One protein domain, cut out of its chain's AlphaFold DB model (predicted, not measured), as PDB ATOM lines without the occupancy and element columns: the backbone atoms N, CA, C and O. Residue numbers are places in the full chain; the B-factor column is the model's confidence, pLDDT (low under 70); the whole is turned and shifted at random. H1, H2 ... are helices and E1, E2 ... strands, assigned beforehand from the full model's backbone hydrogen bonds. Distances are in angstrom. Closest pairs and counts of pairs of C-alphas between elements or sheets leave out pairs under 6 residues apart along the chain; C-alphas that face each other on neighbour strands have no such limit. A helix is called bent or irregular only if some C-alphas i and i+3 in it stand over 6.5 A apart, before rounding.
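This is residues 6 to 157 of the 158 residues of an uncharacterized protein of viral metagenome (UniProt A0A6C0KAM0). A small two-stranded hairpin, E1 and E2, lies near the middle, with H1 and H2 packed near one end and a cluster of crossed helices, H3, H4 and the bent H5, on its other side. After H5 a long link folds back to the short last helix H6, by H5a. The 152 printed residues hold, in order, H1 H2 E1 E2 H3 H4 H5 H6; the sheet is antiparallel and the class mostly helix. The whole is compact, radius of gyration of the C-alphas 16.0 A, spanning 49 by 37 by 24 A.

E1 is residues 51 to 57 and E2 residues 60 to 68, which bends by 73 degrees at residue 63. H1 is residues 6 to 15, from C-alpha 6 at (15.478, -42.568, -3.422), and H2 residues 27 to 37. H3, residues 70 to 87, is 25.9 A long. H4, residues 92 to 105, is 20.7 A long and irregular: C-alphas 93 and 96 are 7.1 A apart. H5, residues 109 to 132, was assigned as one helix by its hydrogen bonds but is bent, C-alphas 117 and 120 being 8.0 A apart; its arms are H5a, 109 to 117, and H5b, 120 to 132. H6 is residues 151 to 156, ending at C-alpha 156 (11.090, -52.428, -29.787).

In the hairpin E1 and E2, N 51 and O 68 are 2.8 A apart, within hydrogen-bond range. The closest C-alphas of H1 and E1, Ala 12 and Val 52, are 5.7 A apart; those of H2 and E2, Cys 30 and Gly 66, 5.5 A. H3 touches H5b with residues 80 to 87 alone, closest C-alphas Leu 84 and Ala 126, 5.7 A, at a steep tilt of 41 degrees. H4 touches H5b, closest C-alphas Val 92 and Ile 127, 5.8 A. H6 only just touches H5a, with 3 pairs of C-alphas within 8 A, the closest those of Ala 117 and Tyr 153, 7.6 A. Every O i to N i+4 pair is within hydrogen-bond range in H1, H2, H3, H5a, H5b and H6; in H4, 8 of 10 are.

The C-alphas farthest apart, of Arg 6 and Asp 138, are 49.6 A apart. The printed part has no cut; the links H1 to H2, H2 to E1 and H5 to H6 are long. Mean pLDDT of the printed part is 75.7; 40 residues are under 70, among them 134 to 157.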
ATOM      1  N   ARG A   6      14.710 -43.764  -3.783       75.88
ATOM      2  CA  ARG A   6      15.478 -42.568  -3.422       75.88
ATOM      3  C   ARG A   6      16.968 -42.752  -3.701       75.88
ATOM      4  O   ARG A   6      17.582 -41.882  -4.314       75.88
ATOM      5  N   ARG A   7      17.548 -43.890  -3.302       76.69
ATOM      6  CA  ARG A   7      18.964 -44.200  -3.559       76.69
ATOM      7  C   ARG A   7      19.244 -44.368  -5.052       76.69
ATOM      8  O   ARG A   7      20.276 -43.885  -5.524       76.69
ATOM      9  N   ALA A   8      18.333 -45.010  -5.784       70.06
ATOM     10  CA  ALA A   8      18.437 -45.165  -7.232       70.06
ATOM     11  C   ALA A   8      18.430 -43.800  -7.933       70.06
ATOM     12  O   ALA A   8      19.369 -43.504  -8.665       70.06
ATOM     13  N   ILE A   9      17.452 -42.932  -7.641       71.25
ATOM     14  CA  ILE A   9      17.349 -41.567  -8.194       71.25
ATOM     15  C   ILE A   9      18.596 -40.742  -7.870       71.25
ATOM     16  O   ILE A   9      19.186 -40.131  -8.756       71.25
ATOM     17  N   GLN A  10      19.063 -40.768  -6.621       75.88
ATOM     18  CA  GLN A  10      20.288 -40.060  -6.237       75.88
ATOM     19  C   GLN A  10      21.521 -40.565  -6.992       75.88
ATOM     20  O   GLN A  10      22.409 -39.778  -7.316       75.88
ATOM     21  N   ARG A  11      21.613 -41.870  -7.281       72.12
ATOM     22  CA  ARG A  11      22.668 -42.405  -8.150       72.12
ATOM     23  C   ARG A  11      22.551 -41.861  -9.564       72.12
ATOM     24  O   ARG A  11      23.564 -41.377 -10.061       72.12
ATOM     25  N   ALA A  12      21.369 -41.860 -10.176       67.38
ATOM     26  CA  ALA A  12      21.265 -41.284 -11.510       67.38
ATOM     27  C   ALA A  12      21.585 -39.819 -11.567       67.38
ATOM     28  O   ALA A  12      22.344 -39.430 -12.435       67.38
ATOM     29  N   LEU A  13      21.050 -39.019 -10.653       69.50
ATOM     30  CA  LEU A  13      21.314 -37.587 -10.646       69.50
ATOM     31  C   LEU A  13      22.809 -37.297 -10.429       69.50
ATOM     32  O   LEU A  13      23.326 -36.297 -10.915       69.50
ATOM     33  N   ARG A  14      23.545 -38.190  -9.747       72.06
ATOM     34  CA  ARG A  14      25.014 -38.110  -9.661       72.06
ATOM     35  C   ARG A  14      25.728 -38.461 -10.966       72.06
ATOM     36  O   ARG A  14      26.790 -37.893 -11.203       72.06
ATOM     37  N   HIS A  15      25.191 -39.385 -11.759       64.62
ATOM     38  CA  HIS A  15      25.744 -39.749 -13.068       64.62
ATOM     39  C   HIS A  15      25.377 -38.724 -14.148       64.62
ATOM     40  O   HIS A  15      26.241 -38.294 -14.900       64.62
ATOM     41  N   ALA A  16      24.139 -38.247 -14.133       60.25
ATOM     42  CA  ALA A  16      23.552 -37.305 -15.070       60.25
ATOM     43  C   ALA A  16      23.858 -35.837 -14.705       60.25
ATOM     44  O   ALA A  16      22.986 -34.979 -14.742       60.25
ATOM     45  N   ARG A  17      25.081 -35.509 -14.272       58.00
ATOM     46  CA  ARG A  17      25.414 -34.105 -13.960       58.00
ATOM     47  C   ARG A  17      25.546 -33.286 -15.252       58.00
ATOM     48  O   ARG A  17      26.099 -33.811 -16.220       58.00
ATOM     49  N   PRO A  18      25.134 -32.003 -15.272       51.16
ATOM     50  CA  PRO A  18      25.462 -31.088 -16.367       51.16
ATOM     51  C   PRO A  18      26.973 -31.115 -16.651       51.16
ATOM     52  O   PRO A  18      27.774 -31.027 -15.721       51.16
ATOM     53  N   GLY A  19      27.361 -31.331 -17.912       55.50
ATOM     54  CA  GLY A  19      28.760 -31.523 -18.332       55.50
ATOM     55  C   GLY A  19      29.296 -32.964 -18.251       55.50
ATOM     56  O   GLY A  19      30.370 -33.235 -18.772       55.50
ATOM     57  N   LYS A  20      28.549 -33.904 -17.647       59.12
ATOM     58  CA  LYS A  20      28.864 -35.349 -17.585       59.12
ATOM     59  C   LYS A  20      27.859 -36.238 -18.313       59.12
ATOM     60  O   LYS A  20      27.968 -37.450 -18.235       59.12
ATOM     61  N   THR A  21      26.838 -35.694 -18.957       62.00
ATOM     62  CA  THR A  21      25.883 -36.449 -19.784       62.00
ATOM     63  C   THR A  21      25.249 -35.460 -20.751       62.00
ATOM     64  O   THR A  21      24.711 -34.444 -20.312       62.00
ATOM     65  N   GLY A  22      25.348 -35.729 -22.050       58.03
ATOM     66  CA  GLY A  22      24.993 -34.786 -23.112       58.03
ATOM     67  C   GLY A  22      23.491 -34.570 -23.285       58.03
ATOM     68  O   GLY A  22      23.086 -33.515 -23.758       58.03
ATOM     69  N   ASP A  23      22.655 -35.529 -22.871       69.00
ATOM     70  CA  ASP A  23      21.195 -35.406 -22.944       69.00
ATOM     71  C   ASP A  23      20.497 -36.250 -21.865       69.00
ATOM     72  O   ASP A  23      20.654 -37.472 -21.794       69.00
ATOM     73  N   MET A  24      19.706 -35.578 -21.025       70.88
ATOM     74  CA  MET A  24      18.968 -36.170 -19.906       70.88
ATOM     75  C   MET A  24      17.463 -36.305 -20.147       70.88
ATOM     76  O   MET A  24      16.759 -36.793 -19.260       70.88
ATOM     77  N   ARG A  25      16.936 -35.875 -21.301       73.12
ATOM     78  CA  ARG A  25      15.482 -35.755 -21.532       73.12
ATOM     79  C   ARG A  25      14.723 -37.063 -21.300       73.12
ATOM     80  O   ARG A  25      13.579 -37.043 -20.857       73.12
ATOM     81  N   VAL A  26      15.375 -38.202 -21.528       73.06
ATOM     82  CA  VAL A  26      14.774 -39.535 -21.370       73.06
ATOM     83  C   VAL A  26      14.879 -40.107 -19.951       73.06
ATOM     84  O   VAL A  26      14.173 -41.060 -19.624       73.06
ATOM     85  N   LEU A  27      15.693 -39.514 -19.068       76.44
ATOM     86  CA  LEU A  27      15.968 -40.056 -17.732       76.44
ATOM     87  C   LEU A  27      14.686 -40.232 -16.904       76.44
ATOM     88  O   LEU A  27      14.491 -41.268 -16.270       76.44
ATOM     89  N   ALA A  28      13.783 -39.249 -16.952       78.75
ATOM     90  CA  ALA A  28      12.508 -39.306 -16.241       78.75
ATOM     91  C   ALA A  28      11.617 -40.466 -16.720       78.75
ATOM     92  O   ALA A  28      10.921 -41.084 -15.913       78.75
ATOM     93  N   GLN A  29      11.639 -40.799 -18.014       82.06
ATOM     94  CA  GLN A  29      10.891 -41.940 -18.544       82.06
ATOM     95  C   GLN A  29      11.483 -43.267 -18.067       82.06
ATOM     96  O   GLN A  29      10.745 -44.078 -17.507       82.06
ATOM     97  N   CYS A  30      12.800 -43.451 -18.198       81.81
ATOM     98  CA  CYS A  30      13.487 -44.657 -17.728       81.81
ATOM     99  C   CYS A  30      13.210 -44.910 -16.237       81.81
ATOM    100  O   CYS A  30      12.933 -46.037 -15.823       81.81
ATOM    101  N   TYR A  31      13.188 -43.836 -15.439       81.25
ATOM    102  CA  TYR A  31      12.814 -43.890 -14.029       81.25
ATOM    103  C   TYR A  31      11.385 -44.330 -13.777       81.25
ATOM    104  O   TYR A  31      11.172 -45.174 -12.910       81.25
ATOM    105  N   ARG A  32      10.410 -43.764 -14.493       83.12
ATOM    106  CA  ARG A  32       9.002 -44.156 -14.339       83.12
ATOM    107  C   ARG A  32       8.811 -45.641 -14.643       83.12
ATOM    108  O   ARG A  32       8.141 -46.339 -13.886       83.12
ATOM    109  N   GLU A  33       9.446 -46.138 -15.699       84.00
ATOM    110  CA  GLU A  33       9.378 -47.554 -16.079       84.00
ATOM    111  C   GLU A  33      10.039 -48.480 -15.051       84.00
ATOM    112  O   GLU A  33       9.480 -49.523 -14.691       84.00
ATOM    113  N   TRP A  34      11.209 -48.095 -14.541       85.31
ATOM    114  CA  TRP A  34      11.896 -48.846 -13.495       85.31
ATOM    115  C   TRP A  34      11.132 -48.806 -12.168       85.31
ATOM    116  O   TRP A  34      11.014 -49.828 -11.507       85.31
ATOM    117  N   LEU A  35      10.558 -47.663 -11.785       85.06
ATOM    118  CA  LEU A  35       9.772 -47.539 -10.556       85.06
ATOM    119  C   LEU A  35       8.535 -48.444 -10.588       85.06
ATOM    120  O   LEU A  35       8.167 -49.011  -9.562       85.06
ATOM    121  N   ARG A  36       7.926 -48.606 -11.770       85.06
ATOM    122  CA  ARG A  36       6.778 -49.494 -11.988       85.06
ATOM    123  C   ARG A  36       7.158 -50.973 -11.933       85.06
ATOM    124  O   ARG A  36       6.410 -51.766 -11.376       85.06
ATOM    125  N   SER A  37       8.273 -51.353 -12.555       85.50
ATOM    126  CA  SER A  37       8.643 -52.767 -12.740       85.50
ATOM    127  C   SER A  37       9.630 -53.303 -11.699       85.50
ATOM    128  O   SER A  37       9.741 -54.512 -11.517       85.50
ATOM    129  N   GLY A  38      10.387 -52.425 -11.040       85.56
ATOM    130  CA  GLY A  38      11.549 -52.785 -10.230       85.56
ATOM    131  C   GLY A  38      12.658 -53.479 -11.024       85.56
ATOM    132  O   GLY A  38      13.486 -54.174 -10.430       85.56
ATOM    133  N   ALA A  39      12.657 -53.353 -12.354       89.62
ATOM    134  CA  ALA A  39      13.441 -54.187 -13.250       89.62
ATOM    135  C   ALA A  39      14.213 -53.381 -14.299       89.62
ATOM    136  O   ALA A  39      13.870 -52.249 -14.636       89.62
ATOM    137  N   CYS A  40      15.268 -53.998 -14.826       89.06
ATOM    138  CA  CYS A  40      16.073 -53.480 -15.925       89.06
ATOM    139  C   CYS A  40      15.187 -53.078 -17.115       89.06
ATOM    140  O   CYS A  40      14.412 -53.900 -17.609       89.06
ATOM    141  N   ASN A  41      15.361 -51.855 -17.621       87.62
ATOM    142  CA  ASN A  41      14.657 -51.375 -18.813       87.62
ATOM    143  C   ASN A  41      14.941 -52.254 -20.042       87.62
ATOM    144  O   ASN A  41      14.077 -52.421 -20.890       87.62
ATOM    145  N   LEU A  42      16.121 -52.883 -20.107       86.25
ATOM    146  CA  LEU A  42      16.487 -53.738 -21.230       86.25
ATOM    147  C   LEU A  42      16.005 -55.182 -21.076       86.25
ATOM    148  O   LEU A  42      15.266 -55.684 -21.910       86.25
ATOM    149  N   CYS A  43      16.455 -55.904 -20.051       87.56
ATOM    150  CA  CYS A  43      16.214 -57.349 -19.947       87.56
ATOM    151  C   CYS A  43      15.068 -57.726 -19.004       87.56
ATOM    152  O   CYS A  43      14.812 -58.912 -18.824       87.56
ATOM    153  N   HIS A  44      14.426 -56.743 -18.366       89.94
ATOM    154  CA  HIS A  44      13.348 -56.928 -17.385       89.94
ATOM    155  C   HIS A  44      13.713 -57.819 -16.187       89.94
ATOM    156  O   HIS A  44      12.848 -58.231 -15.420       89.94
ATOM    157  N   THR A  45      15.003 -58.081 -15.963       89.50
ATOM    158  CA  THR A  45      15.474 -58.717 -14.731       89.50
ATOM    159  C   THR A  45      15.294 -57.749 -13.560       89.50
ATOM    160  O   THR A  45      15.699 -56.588 -13.701       89.50
ATOM    161  N   PRO A  46      14.744 -58.196 -12.413       91.00
ATOM    162  CA  PRO A  46      14.661 -57.382 -11.205       91.00
ATOM    163  C   PRO A  46      16.021 -56.788 -10.833       91.00
ATOM    164  O   PRO A  46      17.017 -57.501 -10.740       91.00
ATOM    165  N   GLU A  47      16.060 -55.477 -10.630       89.00
ATOM    166  CA  GLU A  47      17.284 -54.741 -10.325       89.00
ATOM    167  C   GLU A  47      16.936 -53.580  -9.387       89.00
ATOM    168  O   GLU A  47      16.454 -52.546  -9.844       89.00
ATOM    169  N   PRO A  48      17.150 -53.716  -8.069       83.44
ATOM    170  CA  PRO A  48      16.846 -52.644  -7.128       83.44
ATOM    171  C   PRO A  48      17.861 -51.502  -7.156       83.44
ATOM    172  O   PRO A  48      17.577 -50.437  -6.604       83.44
ATOM    173  N   GLU A  49      19.030 -51.702  -7.771       84.50
ATOM    174  CA  GLU A  49      20.067 -50.681  -7.894       84.50
ATOM    175  C   GLU A  49      20.535 -50.539  -9.349       84.50
ATOM    176  O   GLU A  49      21.673 -50.900  -9.667       84.50
ATOM    177  N   PRO A  50      19.686 -50.000 -10.242       86.06
ATOM    178  CA  PRO A  50      20.028 -49.927 -11.649       86.06
ATOM    179  C   PRO A  50      21.172 -48.946 -11.906       86.06
ATOM    180  O   PRO A  50      21.335 -47.929 -11.222       86.06
ATOM    181  N   ILE A  51      21.946 -49.254 -12.938       85.75
ATOM    182  CA  ILE A  51      22.970 -48.387 -13.507       85.75
ATOM    183  C   ILE A  51      22.293 -47.441 -14.491       85.75
ATOM    184  O   ILE A  51      21.453 -47.866 -15.281       85.75
ATOM    185  N   VAL A  52      22.675 -46.167 -14.461       83.12
ATOM    186  CA  VAL A  52      22.291 -45.232 -15.517       83.12
ATOM    187  C   VAL A  52      23.167 -45.461 -16.727       83.12
ATOM    188  O   VAL A  52      24.322 -45.033 -16.763       83.12
ATOM    189  N   GLU A  53      22.595 -46.127 -17.713       84.12
ATOM    190  CA  GLU A  53      23.255 -46.371 -18.975       84.12
ATOM    191  C   GLU A  53      23.233 -45.117 -19.842       84.12
ATOM    192  O   GLU A  53      22.203 -44.448 -19.957       84.12
ATOM    193  N   HIS A  54      24.363 -44.809 -20.469       78.38
ATOM    194  CA  HIS A  54      24.505 -43.686 -21.388       78.38
ATOM    195  C   HIS A  54      25.627 -43.959 -22.382       78.38
ATOM    196  O   HIS A  54      26.517 -44.770 -22.129       78.38
ATOM    197  N   TRP A  55      25.558 -43.331 -23.552       77.00
ATOM    198  CA  TRP A  55      26.608 -43.506 -24.552       77.00
ATOM    199  C   TRP A  55      27.921 -42.883 -24.052       77.00
ATOM    200  O   TRP A  55      27.903 -41.821 -23.435       77.00
ATOM    201  N   HIS A  56      29.051 -43.545 -24.296       76.81
ATOM    202  CA  HIS A  56      30.380 -43.074 -23.901       76.81
ATOM    203  C   HIS A  56      31.309 -43.072 -25.109       76.81
ATOM    204  O   HIS A  56      31.473 -44.120 -25.747       76.81
ATOM    205  N   ARG A  57      31.975 -41.945 -25.363       68.88
ATOM    206  CA  ARG A  57      33.020 -41.834 -26.382       68.88
ATOM    207  C   ARG A  57      34.054 -40.786 -25.986       68.88
ATOM    208  O   ARG A  57      33.676 -39.667 -25.683       68.88
ATOM    209  N   ASP A  58      35.338 -41.143 -25.987       66.62
ATOM    210  CA  ASP A  58      36.470 -40.214 -25.802       66.62
ATOM    211  C   ASP A  58      36.355 -39.295 -24.566       66.62
ATOM    212  O   ASP A  58      36.683 -38.116 -24.599       66.62
ATOM    213  N   GLY A  59      35.830 -39.827 -23.455       65.12
ATOM    214  CA  GLY A  59      35.571 -39.050 -22.232       65.12
ATOM    215  C   GLY A  59      34.320 -38.162 -22.294       65.12
ATOM    216  O   GLY A  59      33.912 -37.604 -21.276       65.12
ATOM    217  N   HIS A  60      33.662 -38.085 -23.451       67.31
ATOM    218  CA  HIS A  60      32.339 -37.508 -23.610       67.31
ATOM    219  C   HIS A  60      31.259 -38.515 -23.243       67.31
ATOM    220  O   HIS A  60      31.271 -39.696 -23.606       67.31
ATOM    221  N   HIS A  61      30.276 -37.995 -22.531       70.19
ATOM    222  CA  HIS A  61      29.096 -38.725 -22.141       70.19
ATOM    223  C   HIS A  61      27.941 -38.248 -23.008       70.19
ATOM    224  O   HIS A  61      27.563 -37.079 -22.974       70.19
ATOM    225  N   GLY A  62      27.399 -39.158 -23.795       69.69
ATOM    226  CA  GLY A  62      26.264 -38.931 -24.662       69.69
ATOM    227  C   GLY A  62      24.917 -39.029 -23.936       69.69
ATOM    228  O   GLY A  62      24.843 -38.883 -22.713       69.69
ATOM    229  N   PRO A  63      23.834 -39.252 -24.691       71.62
ATOM    230  CA  PRO A  63      22.479 -39.359 -24.163       71.62
ATOM    231  C   PRO A  63      22.314 -40.541 -23.202       71.62
ATOM    232  O   PRO A  63      22.928 -41.598 -23.385       71.62
ATOM    233  N   ILE A  64      21.433 -40.372 -22.208       76.75
ATOM    234  CA  ILE A  64      20.925 -41.479 -21.387       76.75
ATOM    235  C   ILE A  64      20.214 -42.503 -22.281       76.75
ATOM    236  O   ILE A  64      19.489 -42.140 -23.202       76.75
ATOM    237  N   ARG A  65      20.420 -43.789 -21.987       76.50
ATOM    238  CA  ARG A  65      19.893 -44.933 -22.747       76.50
ATOM    239  C   ARG A  65      18.978 -45.838 -21.915       76.50
ATOM    240  O   ARG A  65      18.154 -46.556 -22.471       76.50
ATOM    241  N   GLY A  66      19.087 -45.807 -20.585       81.88
ATOM    242  CA  GLY A  66      18.191 -46.567 -19.711       81.88
ATOM    243  C   GLY A  66      18.692 -46.765 -18.285       81.88
ATOM    244  O   GLY A  66      19.791 -46.355 -17.924       81.88
ATOM    245  N   LEU A  67      17.868 -47.428 -17.474       85.88
ATOM    246  CA  LEU A  67      18.201 -47.944 -16.148       85.88
ATOM    247  C   LEU A  67      18.394 -49.457 -16.218       85.88
ATOM    248  O   LEU A  67      17.462 -50.216 -16.490       85.88
ATOM    249  N   TRP A  68      19.633 -49.896 -16.042       88.38
ATOM    250  CA  TRP A  68      20.078 -51.228 -16.428       88.38
ATOM    251  C   TRP A  68      20.528 -52.074 -15.254       88.38
ATOM    252  O   TRP A  68      21.062 -51.565 -14.272       88.38
ATOM    253  N   CYS A  69      20.391 -53.392 -15.391       90.25
ATOM    254  CA  CYS A  69      21.072 -54.310 -14.491       90.25
ATOM    255  C   CYS A  69      22.566 -54.389 -14.801       90.25
ATOM    256  O   CYS A  69      23.007 -54.191 -15.940       90.25
ATOM    257  N   LYS A  70      23.345 -54.770 -13.784       90.44
ATOM    258  CA  LYS A  70      24.807 -54.936 -13.900       90.44
ATOM    259  C   LYS A  70      25.203 -55.883 -15.035       90.44
ATOM    260  O   LYS A  70      26.201 -55.654 -15.709       90.44
ATOM    261  N   ARG A  71      24.405 -56.933 -15.271       93.12
ATOM    262  CA  ARG A  71      24.650 -57.917 -16.336       93.12
ATOM    263  C   ARG A  71      24.529 -57.300 -17.730       93.12
ATOM    264  O   ARG A  71      25.394 -57.563 -18.555       93.12
ATOM    265  N   CYS A  72      23.492 -56.501 -17.990       91.00
ATOM    266  CA  CYS A  72      23.308 -55.858 -19.296       91.00
ATOM    267  C   CYS A  72      24.419 -54.849 -19.578       91.00
ATOM    268  O   CYS A  72      25.028 -54.916 -20.637       91.00
ATOM    269  N   ASN A  73      24.737 -53.996 -18.600       90.25
ATOM    270  CA  ASN A  73      25.822 -53.019 -18.711       90.25
ATOM    271  C   ASN A  73      27.180 -53.697 -18.980       90.25
ATOM    272  O   ASN A  73      27.884 -53.334 -19.917       90.25
ATOM    273  N   ALA A  74      27.521 -54.750 -18.229       91.31
ATOM    274  CA  ALA A  74      28.774 -55.471 -18.439       91.31
ATOM    275  C   ALA A  74      28.826 -56.224 -19.783       91.31
ATOM    276  O   ALA A  74      29.896 -56.338 -20.382       91.31
ATOM    277  N   LEU A  75      27.698 -56.779 -20.242       93.62
ATOM    278  CA  LEU A  75      27.625 -57.449 -21.540       93.62
ATOM    279  C   LEU A  75      27.761 -56.451 -22.686       93.62
ATOM    280  O   LEU A  75      28.575 -56.700 -23.567       93.62
ATOM    281  N   GLU A  76      27.046 -55.326 -22.648       91.88
ATOM    282  CA  GLU A  76      27.142 -54.272 -23.663       91.88
ATOM    283  C   GLU A  76      28.584 -53.785 -23.826       91.88
ATOM    284  O   GLU A  76      29.091 -53.795 -24.945       91.88
ATOM    285  N   GLY A  77      29.297 -53.518 -22.726       90.31
ATOM    286  CA  GLY A  77      30.698 -53.095 -22.796       90.31
ATOM    287  C   GLY A  77      31.621 -54.145 -23.429       90.31
ATOM    288  O   GLY A  77      32.493 -53.815 -24.234       90.31
ATOM    289  N   LYS A  78      31.410 -55.436 -23.124       93.56
ATOM    290  CA  LYS A  78      32.152 -56.540 -23.764       93.56
ATOM    291  C   LYS A  78      31.815 -56.671 -25.249       93.56
ATOM    292  O   LYS A  78      32.702 -56.959 -26.048       93.56
ATOM    293  N   MET A  79      30.546 -56.484 -25.608       93.19
ATOM    294  CA  MET A  79      30.087 -56.527 -26.994       93.19
ATOM    295  C   MET A  79      30.678 -55.370 -27.795       93.19
ATOM    296  O   MET A  79      31.275 -55.632 -28.834       93.19
ATOM    297  N   LYS A  80      30.613 -54.139 -27.272       90.56
ATOM    298  CA  LYS A  80      31.245 -52.950 -27.857       90.56
ATOM    299  C   LYS A  80      32.721 -53.201 -28.135       90.56
ATOM    300  O   LYS A  80      33.153 -53.050 -29.270       90.56
ATOM    301  N   LYS A  81      33.478 -53.649 -27.126       91.75
ATOM    302  CA  LYS A  81      34.906 -53.957 -27.285       91.75
ATOM    303  C   LYS A  81      35.147 -54.957 -28.420       91.75
ATOM    304  O   LYS A  81      35.954 -54.684 -29.298       91.75
ATOM    305  N   LYS A  82      34.413 -56.074 -28.431       92.88
ATOM    306  CA  LYS A  82      34.557 -57.110 -29.461       92.88
ATOM    307  C   LYS A  82      34.193 -56.604 -30.861       92.88
ATOM    308  O   LYS A  82      34.872 -56.951 -31.814       92.88
ATOM    309  N   ILE A  83      33.125 -55.819 -31.000       91.44
ATOM    310  CA  ILE A  83      32.716 -55.259 -32.296       91.44
ATOM    311  C   ILE A  83      33.784 -54.295 -32.813       91.44
ATOM    312  O   ILE A  83      34.181 -54.408 -33.964       91.44
ATOM    313  N   LEU A  84      34.309 -53.410 -31.962       89.81
ATOM    314  CA  LEU A  84      35.395 -52.502 -32.344       89.81
ATOM    315  C   LEU A  84      36.662 -53.262 -32.754       89.81
ATOM    316  O   LEU A  84      37.301 -52.897 -33.732       89.81
ATOM    317  N   GLU A  85      37.004 -54.346 -32.056       90.56
ATOM    318  CA  GLU A  85      38.114 -55.229 -32.443       90.56
ATOM    319  C   GLU A  85      37.884 -55.924 -33.790       90.56
ATOM    320  O   GLU A  85      38.848 -56.138 -34.508       90.56
ATOM    321  N   LEU A  86      36.641 -56.269 -34.144       88.69
ATOM    322  CA  LEU A  86      36.309 -56.859 -35.447       88.69
ATOM    323  C   LEU A  86      36.288 -55.817 -36.571       88.69
ATOM    324  O   LEU A  86      36.635 -56.137 -37.702       88.69
ATOM    325  N   CYS A  87      35.875 -54.586 -36.267       86.56
ATOM    326  CA  CYS A  87      35.884 -53.481 -37.221       86.56
ATOM    327  C   CYS A  87      37.292 -52.905 -37.431       86.56
ATOM    328  O   CYS A  87      37.524 -52.242 -38.431       86.56
ATOM    329  N   ARG A  88      38.253 -53.153 -36.535       82.69
ATOM    330  CA  ARG A  88      39.676 -52.867 -36.777       82.69
ATOM    331  C   ARG A  88      40.317 -54.098 -37.433       82.69
ATOM    332  O   ARG A  88      40.310 -55.151 -36.807       82.69
ATOM    333  N   PRO A  89      40.944 -54.017 -38.620       74.00
ATOM    334  CA  PRO A  89      41.398 -52.837 -39.361       74.00
ATOM    335  C   PRO A  89      40.514 -52.466 -40.571       74.00
ATOM    336  O   PRO A  89      41.023 -51.876 -41.527       74.00
ATOM    337  N   GLU A  90      39.239 -52.821 -40.565       79.31
ATOM    338  CA  GLU A  90      38.351 -52.710 -41.721       79.31
ATOM    339  C   GLU A  90      38.024 -51.248 -42.108       79.31
ATOM    340  O   GLU A  90      37.975 -50.367 -41.244       79.31
ATOM    341  N   PRO A  91      37.816 -50.951 -43.407       80.44
ATOM    342  CA  PRO A  91      37.311 -49.657 -43.861       80.44
ATOM    343  C   PRO A  91      35.848 -49.436 -43.444       80.44
ATOM    344  O   PRO A  91      35.114 -50.382 -43.153       80.44
ATOM    345  N   VAL A  92      35.391 -48.177 -43.486       79.50
ATOM    346  CA  VAL A  92      34.004 -47.797 -43.146       79.50
ATOM    347  C   VAL A  92      32.973 -48.599 -43.949       79.50
ATOM    348  O   VAL A  92      31.953 -49.018 -43.401       79.50
ATOM    349  N   SER A  93      33.266 -48.885 -45.220       78.50
ATOM    350  CA  SER A  93      32.421 -49.682 -46.118       78.50
ATOM    351  C   SER A  93      32.188 -51.129 -45.653       78.50
ATOM    352  O   SER A  93      31.179 -51.726 -46.024       78.50
ATOM    353  N   HIS A  94      33.061 -51.689 -44.810       85.00
ATOM    354  CA  HIS A  94      32.928 -53.045 -44.263       85.00
ATOM    355  C   HIS A  94      32.227 -53.104 -42.900       85.00
ATOM    356  O   HIS A  94      31.893 -54.196 -42.437       85.00
ATOM    357  N   ILE A  95      31.958 -51.968 -42.247       86.25
ATOM    358  CA  ILE A  95      31.373 -51.955 -40.896       86.25
ATOM    359  C   ILE A  95      29.998 -52.630 -40.866       86.25
ATOM    360  O   ILE A  95      29.732 -53.413 -39.955       86.25
ATOM    361  N   GLU A  96      29.133 -52.379 -41.855       87.88
ATOM    362  CA  GLU A  96      27.812 -53.027 -41.899       87.88
ATOM    363  C   GLU A  96      27.927 -54.544 -42.033       87.88
ATOM    364  O   GLU A  96      27.268 -55.271 -41.295       87.88
ATOM    365  N   TYR A  97      28.838 -55.023 -42.885       88.38
ATOM    366  CA  TYR A  97      29.104 -56.453 -43.027       88.38
ATOM    367  C   TYR A  97      29.554 -57.082 -41.701       88.38
ATOM    368  O   TYR A  97      29.057 -58.140 -41.316       88.38
ATOM    369  N   VAL A  98      30.456 -56.423 -40.964       90.75
ATOM    370  CA  VAL A  98      30.911 -56.902 -39.648       90.75
ATOM    371  C   VAL A  98      29.758 -56.953 -38.642       90.75
ATOM    372  O   VAL A  98      29.651 -57.922 -37.883       90.75
ATOM    373  N   LEU A  99      28.890 -55.939 -38.626       90.31
ATOM    374  CA  LEU A  99      27.723 -55.892 -37.741       90.31
ATOM    375  C   LEU A  99      26.710 -56.995 -38.077       90.31
ATOM    376  O   LEU A  99      26.250 -57.684 -37.164       90.31
ATOM    377  N   ASP A 100      26.411 -57.207 -39.356       92.19
ATOM    378  CA  ASP A 100      25.486 -58.250 -39.806       92.19
ATOM    379  C   ASP A 100      26.047 -59.656 -39.517       92.19
ATOM    380  O   ASP A 100      25.338 -60.531 -39.009       92.19
ATOM    381  N   GLU A 101      27.348 -59.880 -39.738       93.56
ATOM    382  CA  GLU A 101      28.013 -61.136 -39.370       93.56
ATOM    383  C   GLU A 101      28.026 -61.369 -37.854       93.56
ATOM    384  O   GLU A 101      27.855 -62.505 -37.393       93.56
ATOM    385  N   TYR A 102      28.220 -60.312 -37.061       93.00
ATOM    386  CA  TYR A 102      28.146 -60.394 -35.605       93.00
ATOM    387  C   TYR A 102      26.749 -60.823 -35.149       93.00
ATOM    388  O   TYR A 102      26.629 -61.715 -34.301       93.00
ATOM    389  N   GLU A 103      25.706 -60.215 -35.715       93.50
ATOM    390  CA  GLU A 103      24.311 -60.557 -35.445       93.50
ATOM    391  C   GLU A 103      24.036 -62.024 -35.784       93.50
ATOM    392  O   GLU A 103      23.636 -62.796 -34.911       93.50
ATOM    393  N   ARG A 104      24.368 -62.442 -37.012       94.06
ATOM    394  CA  ARG A 104      24.141 -63.803 -37.521       94.06
ATOM    395  C   ARG A 104      24.810 -64.885 -36.673       94.06
ATOM    396  O   ARG A 104      24.273 -65.981 -36.524       94.06
ATOM    397  N   ARG A 105      26.000 -64.609 -36.131       94.06
ATOM    398  CA  ARG A 105      26.773 -65.567 -35.318       94.06
ATOM    399  C   ARG A 105      26.391 -65.559 -33.838       94.06
ATOM    400  O   ARG A 105      26.835 -66.435 -33.092       94.06
ATOM    401  N   THR A 106      25.624 -64.574 -33.377       92.75
ATOM    402  CA  THR A 106      25.264 -64.450 -31.963       92.75
ATOM    403  C   THR A 106      24.039 -65.300 -31.653       92.75
ATOM    404  O   THR A 106      22.941 -65.020 -32.108       92.75
ATOM    405  N   THR A 107      24.214 -66.324 -30.817       94.25
ATOM    406  CA  THR A 107      23.123 -67.229 -30.409       94.25
ATOM    407  C   THR A 107      22.526 -66.904 -29.041       94.25
ATOM    408  O   THR A 107      21.454 -67.393 -28.705       94.25
ATOM    409  N   ASP A 108      23.207 -66.087 -28.230       94.75
ATOM    410  CA  ASP A 108      22.730 -65.683 -26.903       94.75
ATOM    411  C   ASP A 108      21.581 -64.663 -27.051       94.75
ATOM    412  O   ASP A 108      21.827 -63.549 -27.531       94.75
ATOM    413  N   PRO A 109      20.349 -64.985 -26.605       91.69
ATOM    414  CA  PRO A 109      19.193 -64.107 -26.791       91.69
ATOM    415  C   PRO A 109      19.337 -62.748 -26.101       91.69
ATOM    416  O   PRO A 109      18.833 -61.740 -26.591       91.69
ATOM    417  N   LEU A 110      20.040 -62.691 -24.964       89.31
ATOM    418  CA  LEU A 110      20.280 -61.431 -24.269       89.31
ATOM    419  C   LEU A 110      21.292 -60.575 -25.033       89.31
ATOM    420  O   LEU A 110      21.111 -59.361 -25.115       89.31
ATOM    421  N   LYS A 111      22.333 -61.189 -25.609       91.81
ATOM    422  CA  LYS A 111      23.273 -60.459 -26.471       91.81
ATOM    423  C   LYS A 111      22.590 -59.958 -27.734       91.81
ATOM    424  O   LYS A 111      22.830 -58.814 -28.082       91.81
ATOM    425  N   LEU A 112      21.719 -60.741 -28.372       91.06
ATOM    426  CA  LEU A 112      20.933 -60.261 -29.514       91.06
ATOM    427  C   LEU A 112      20.041 -59.080 -29.122       91.06
ATOM    428  O   LEU A 112      20.079 -58.050 -29.783       91.06
ATOM    429  N   LYS A 113      19.341 -59.159 -27.982       88.44
ATOM    430  CA  LYS A 113      18.522 -58.045 -27.481       88.44
ATOM    431  C   LYS A 113      19.342 -56.771 -27.244       88.44
ATOM    432  O   LYS A 113      18.910 -55.686 -27.621       88.44
ATOM    433  N   ILE A 114      20.522 -56.892 -26.625       89.12
ATOM    434  CA  ILE A 114      21.460 -55.767 -26.474       89.12
ATOM    435  C   ILE A 114      21.914 -55.287 -27.857       89.12
ATOM    436  O   ILE A 114      21.916 -54.092 -28.121       89.12
ATOM    437  N   PHE A 115      22.278 -56.198 -28.753       88.62
ATOM    438  CA  PHE A 115      22.784 -55.851 -30.072       88.62
ATOM    439  C   PHE A 115      21.762 -55.053 -30.871       88.62
ATOM    440  O   PHE A 115      22.069 -53.949 -31.295       88.62
ATOM    441  N   HIS A 116      20.528 -55.531 -30.991       85.88
ATOM    442  CA  HIS A 116      19.464 -54.831 -31.712       85.88
ATOM    443  C   HIS A 116      19.140 -53.466 -31.114       85.88
ATOM    444  O   HIS A 116      18.956 -52.499 -31.849       85.88
ATOM    445  N   ALA A 117      19.123 -53.365 -29.784       81.81
ATOM    446  CA  ALA A 117      18.867 -52.100 -29.108       81.81
ATOM    447  C   ALA A 117      20.011 -51.080 -29.287       81.81
ATOM    448  O   ALA A 117      19.756 -49.876 -29.252       81.81
ATOM    449  N   TYR A 118      21.256 -51.539 -29.484       82.62
ATOM    450  CA  TYR A 118      22.450 -50.683 -29.473       82.62
ATOM    451  C   TYR A 118      23.286 -50.700 -30.750       82.62
ATOM    452  O   TYR A 118      24.291 -49.992 -30.817       82.62
ATOM    453  N   ARG A 119      22.851 -51.412 -31.792       84.94
ATOM    454  CA  ARG A 119      23.516 -51.463 -33.098       84.94
ATOM    455  C   ARG A 119      23.847 -50.066 -33.641       84.94
ATOM    456  O   ARG A 119      24.991 -49.891 -34.055       84.94
ATOM    457  N   PRO A 120      22.960 -49.046 -33.573       82.19
ATOM    458  CA  PRO A 120      23.304 -47.699 -34.034       82.19
ATOM    459  C   PRO A 120      24.507 -47.090 -33.301       82.19
ATOM    460  O   PRO A 120      25.327 -46.416 -33.916       82.19
ATOM    461  N   PHE A 121      24.656 -47.364 -32.003       82.44
ATOM    462  CA  PHE A 121      25.782 -46.875 -31.207       82.44
ATOM    463  C   PHE A 121      27.070 -47.638 -31.508       82.44
ATOM    464  O   PHE A 121      28.115 -47.016 -31.656       82.44
ATOM    465  N   PHE A 122      27.000 -48.964 -31.657       86.19
ATOM    466  CA  PHE A 122      28.160 -49.755 -32.073       86.19
ATOM    467  C   PHE A 122      28.655 -49.340 -33.459       86.19
ATOM    468  O   PHE A 122      29.858 -49.204 -33.662       86.19
ATOM    469  N   ARG A 123      27.729 -49.070 -34.385       85.00
ATOM    470  CA  ARG A 123      28.022 -48.528 -35.713       85.00
ATOM    471  C   ARG A 123      28.713 -47.168 -35.624       85.00
ATOM    472  O   ARG A 123      29.755 -46.979 -36.241       85.00
ATOM    473  N   LEU A 124      28.147 -46.236 -34.853       83.00
ATOM    474  CA  LEU A 124      28.725 -44.907 -34.634       83.00
ATOM    475  C   LEU A 124      30.143 -44.988 -34.065       83.00
ATOM    476  O   LEU A 124      31.032 -44.304 -34.563       83.00
ATOM    477  N   ASP A 125      30.349 -45.834 -33.056       85.25
ATOM    478  CA  ASP A 125      31.655 -46.041 -32.430       85.25
ATOM    479  C   ASP A 125      32.659 -46.687 -33.402       85.25
ATOM    480  O   ASP A 125      33.831 -46.329 -33.382       85.25
ATOM    481  N   ALA A 126      32.224 -47.602 -34.275       86.38
ATOM    482  CA  ALA A 126      33.092 -48.229 -35.271       86.38
ATOM    483  C   ALA A 126      33.489 -47.268 -36.405       86.38
ATOM    484  O   ALA A 126      34.652 -47.236 -36.793       86.38
ATOM    485  N   ILE A 127      32.549 -46.460 -36.917       83.44
ATOM    486  CA  ILE A 127      32.825 -45.465 -37.973       83.44
ATOM    487  C   ILE A 127      33.825 -44.436 -37.466       83.44
ATOM    488  O   ILE A 127      34.832 -44.157 -38.108       83.44
ATOM    489  N   ALA A 128      33.541 -43.910 -36.282       80.69
ATOM    490  CA  ALA A 128      34.403 -43.010 -35.547       80.69
ATOM    491  C   ALA A 128      35.845 -43.504 -35.438       80.69
ATOM    492  O   ALA A 128      36.794 -42.750 -35.649       80.69
ATOM    493  N   ASP A 129      35.986 -44.771 -35.071       82.12
ATOM    494  CA  ASP A 129      37.265 -45.408 -34.852       82.12
ATOM    495  C   ASP A 129      38.030 -45.638 -36.164       82.12
ATOM    496  O   ASP A 129      39.208 -45.296 -36.260       82.12
ATOM    497  N   ALA A 130      37.345 -46.106 -37.212       79.06
ATOM    498  CA  ALA A 130      37.915 -46.231 -38.551       79.06
ATOM    499  C   ALA A 130      38.418 -44.874 -39.081       79.06
ATOM    500  O   ALA A 130      39.570 -44.767 -39.516       79.06
ATOM    501  N   GLN A 131      37.609 -43.817 -38.940       76.94
ATOM    502  CA  GLN A 131      37.965 -42.450 -39.332       76.94
ATOM    503  C   GLN A 131      39.181 -41.917 -38.559       76.94
ATOM    504  O   GLN A 131      40.070 -41.311 -39.158       76.94
ATOM    505  N   ALA A 132      39.271 -42.178 -37.250       76.88
ATOM    506  CA  ALA A 132      40.415 -41.764 -36.430       76.88
ATOM    507  C   ALA A 132      41.738 -42.418 -36.873       76.88
ATOM    508  O   ALA A 132      42.806 -41.844 -36.673       76.88
ATOM    509  N   THR A 133      41.679 -43.591 -37.511       70.50
ATOM    510  CA  THR A 133      42.860 -44.266 -38.079       70.50
ATOM    511  C   THR A 133      43.239 -43.792 -39.489       70.50
ATOM    512  O   THR A 133      44.140 -44.368 -40.098       70.50
ATOM    513  N   GLY A 134      42.582 -42.748 -40.014       62.53
ATOM    514  CA  GLY A 134      42.857 -42.185 -41.341       62.53
ATOM    515  C   GLY A 134      42.313 -43.024 -42.499       62.53
ATOM    516  O   GLY A 134      42.755 -42.860 -43.635       62.53
ATOM    517  N   LYS A 135      41.378 -43.943 -42.224       57.91
ATOM    518  CA  LYS A 135      40.777 -44.821 -43.231       57.91
ATOM    519  C   LYS A 135      39.465 -44.228 -43.731       57.91
ATOM    520  O   LYS A 135      38.487 -44.182 -42.993       57.91
ATOM    521  N   ASP A 136      39.493 -43.816 -44.995       53.50
ATOM    522  CA  ASP A 136      38.346 -43.448 -45.833       53.50
ATOM    523  C   ASP A 136      37.492 -42.281 -45.292       53.50
ATOM    524  O   ASP A 136      36.404 -42.445 -44.737       53.50
ATOM    525  N   VAL A 137      38.025 -41.064 -45.449       48.12
ATOM    526  CA  VAL A 137      37.341 -39.798 -45.112       48.12
ATOM    527  C   VAL A 137      36.353 -39.378 -46.222       48.12
ATOM    528  O   VAL A 137      35.519 -38.501 -46.001       48.12
ATOM    529  N   ASP A 138      36.380 -40.036 -47.388       41.84
ATOM    530  CA  ASP A 138      35.718 -39.558 -48.612       41.84
ATOM    531  C   ASP A 138      34.238 -39.957 -48.749       41.84
ATOM    532  O   ASP A 138      33.524 -39.409 -49.587       41.84
ATOM    533  N   THR A 139      33.712 -40.840 -47.893       39.50
ATOM    534  CA  THR A 139      32.280 -41.209 -47.880       39.50
ATOM    535  C   THR A 139      31.611 -40.886 -46.546       39.50
ATOM    536  O   THR A 139      30.981 -41.722 -45.899       39.50
ATOM    537  N   CYS A 140      31.713 -39.632 -46.105       34.91
ATOM    538  CA  CYS A 140      30.973 -39.183 -44.928       34.91
ATOM    539  C   CYS A 140      29.487 -38.971 -45.279       34.91
ATOM    540  O   CYS A 140      29.050 -37.864 -45.595       34.91
ATOM    541  N   MET A 141      28.681 -40.039 -45.221       34.84
ATOM    542  CA  MET A 141      27.238 -39.872 -45.056       34.84
ATOM    543  C   MET A 141      27.012 -39.245 -43.683       34.84
ATOM    544  O   MET A 141      27.291 -39.881 -42.665       34.84
ATOM    545  N   ASN A 142      26.527 -38.000 -43.677       34.84
ATOM    546  CA  ASN A 142      26.062 -37.296 -42.487       34.84
ATOM    547  C   ASN A 142      25.228 -38.253 -41.632       34.84
ATOM    548  O   ASN A 142      24.106 -38.607 -41.995       34.84
ATOM    549  N   VAL A 143      25.793 -38.711 -40.514       38.84
ATOM    550  CA  VAL A 143      25.028 -39.508 -39.564       38.84
ATOM    551  C   VAL A 143      24.103 -38.537 -38.863       38.84
ATOM    552  O   VAL A 143      24.524 -37.749 -38.017       38.84
ATOM    553  N   ASP A 144      22.853 -38.557 -39.305       35.69
ATOM    554  CA  ASP A 144      21.785 -37.714 -38.814       35.69
ATOM    555  C   ASP A 144      21.670 -37.894 -37.292       35.69
ATOM    556  O   ASP A 144      21.147 -38.886 -36.778       35.69
ATOM    557  N   SER A 145      22.189 -36.911 -36.557       38.56
ATOM    558  CA  SER A 145      22.138 -36.802 -35.090       38.56
ATOM    559  C   SER A 145      20.706 -36.660 -34.539       38.56
ATOM    560  O   SER A 145      20.499 -36.471 -33.340       38.56
ATOM    561  N   SER A 146      19.710 -36.753 -35.422       33.66
ATOM    562  CA  SER A 146      18.306 -36.421 -35.225       33.66
ATOM    563  C   SER A 146      17.402 -37.631 -34.961       33.66
ATOM    564  O   SER A 146      16.237 -37.443 -34.600       33.66
ATOM    565  N   THR A 147      17.895 -38.876 -35.048       38.59
ATOM    566  CA  THR A 147      17.085 -40.049 -34.671       38.59
ATOM    567  C   THR A 147      16.943 -40.141 -33.154       38.59
ATOM    568  O   THR A 147      17.730 -40.742 -32.428       38.59
ATOM    569  N   SER A 148      15.896 -39.471 -32.675       37.97
ATOM    570  CA  SER A 148      15.482 -39.399 -31.280       37.97
ATOM    571  C   SER A 148      15.516 -40.776 -30.601       37.97
ATOM    572  O   SER A 148      14.766 -41.700 -30.917       37.97
ATOM    573  N   LEU A 149      16.386 -40.893 -29.606       48.16
ATOM    574  CA  LEU A 149      16.703 -42.127 -28.883       48.16
ATOM    575  C   LEU A 149      15.568 -42.686 -28.010       48.16
ATOM    576  O   LEU A 149      15.725 -43.715 -27.362       48.16
ATOM    577  N   CYS A 150      14.402 -42.043 -28.025       39.81
ATOM    578  CA  CYS A 150      13.172 -42.536 -27.411       39.81
ATOM    579  C   CYS A 150      12.230 -43.206 -28.435       39.81
ATOM    580  O   CYS A 150      11.521 -44.152 -28.092       39.81
ATOM    581  N   GLY A 151      12.252 -42.788 -29.709       40.09
ATOM    582  CA  GLY A 151      11.416 -43.383 -30.759       40.09
ATOM    583  C   GLY A 151      11.757 -44.852 -31.031       40.09
ATOM    584  O   GLY A 151      10.859 -45.670 -31.203       40.09
ATOM    585  N   TYR A 152      13.046 -45.205 -30.967       45.19
ATOM    586  CA  TYR A 152      13.524 -46.571 -31.215       45.19
ATOM    587  C   TYR A 152      13.191 -47.542 -30.064       45.19
ATOM    588  O   TYR A 152      12.830 -48.691 -30.299       45.19
ATOM    589  N   TYR A 153      13.220 -47.067 -28.813       41.44
ATOM    590  CA  TYR A 153      12.796 -47.849 -27.643       41.44
ATOM    591  C   TYR A 153      11.278 -48.118 -27.658       41.44
ATOM    592  O   TYR A 153      10.842 -49.219 -27.335       41.44
ATOM    593  N   ASN A 154      10.471 -47.156 -28.126       38.25
ATOM    594  CA  ASN A 154       9.029 -47.350 -28.334       38.25
ATOM    595  C   ASN A 154       8.694 -48.272 -29.528       38.25
ATOM    596  O   ASN A 154       7.586 -48.799 -29.576       38.25
ATOM    597  N   LEU A 155       9.619 -48.472 -30.476       37.78
ATOM    598  CA  LEU A 155       9.484 -49.409 -31.604       37.78
ATOM    599  C   LEU A 155       9.781 -50.864 -31.208       37.78
ATOM    600  O   LEU A 155       9.160 -51.772 -31.742       37.78
ATOM    601  N   LEU A 156      10.693 -51.089 -30.256       35.16
ATOM    602  CA  LEU A 156      11.090 -52.428 -29.787       35.16
ATOM    603  C   LEU A 156      10.176 -53.014 -28.694       35.16
ATOM    604  O   LEU A 156      10.326 -54.178 -28.322       35.16
ATOM    605  N   HIS A 157       9.263 -52.207 -28.152       37.19
ATOM    606  CA  HIS A 157       8.389 -52.569 -27.030       37.19
ATOM    607  C   HIS A 157       6.896 -52.317 -27.311       37.19
ATOM    608  O   HIS A 157       6.112 -52.169 -26.369       37.19
TER     609      HIS A 157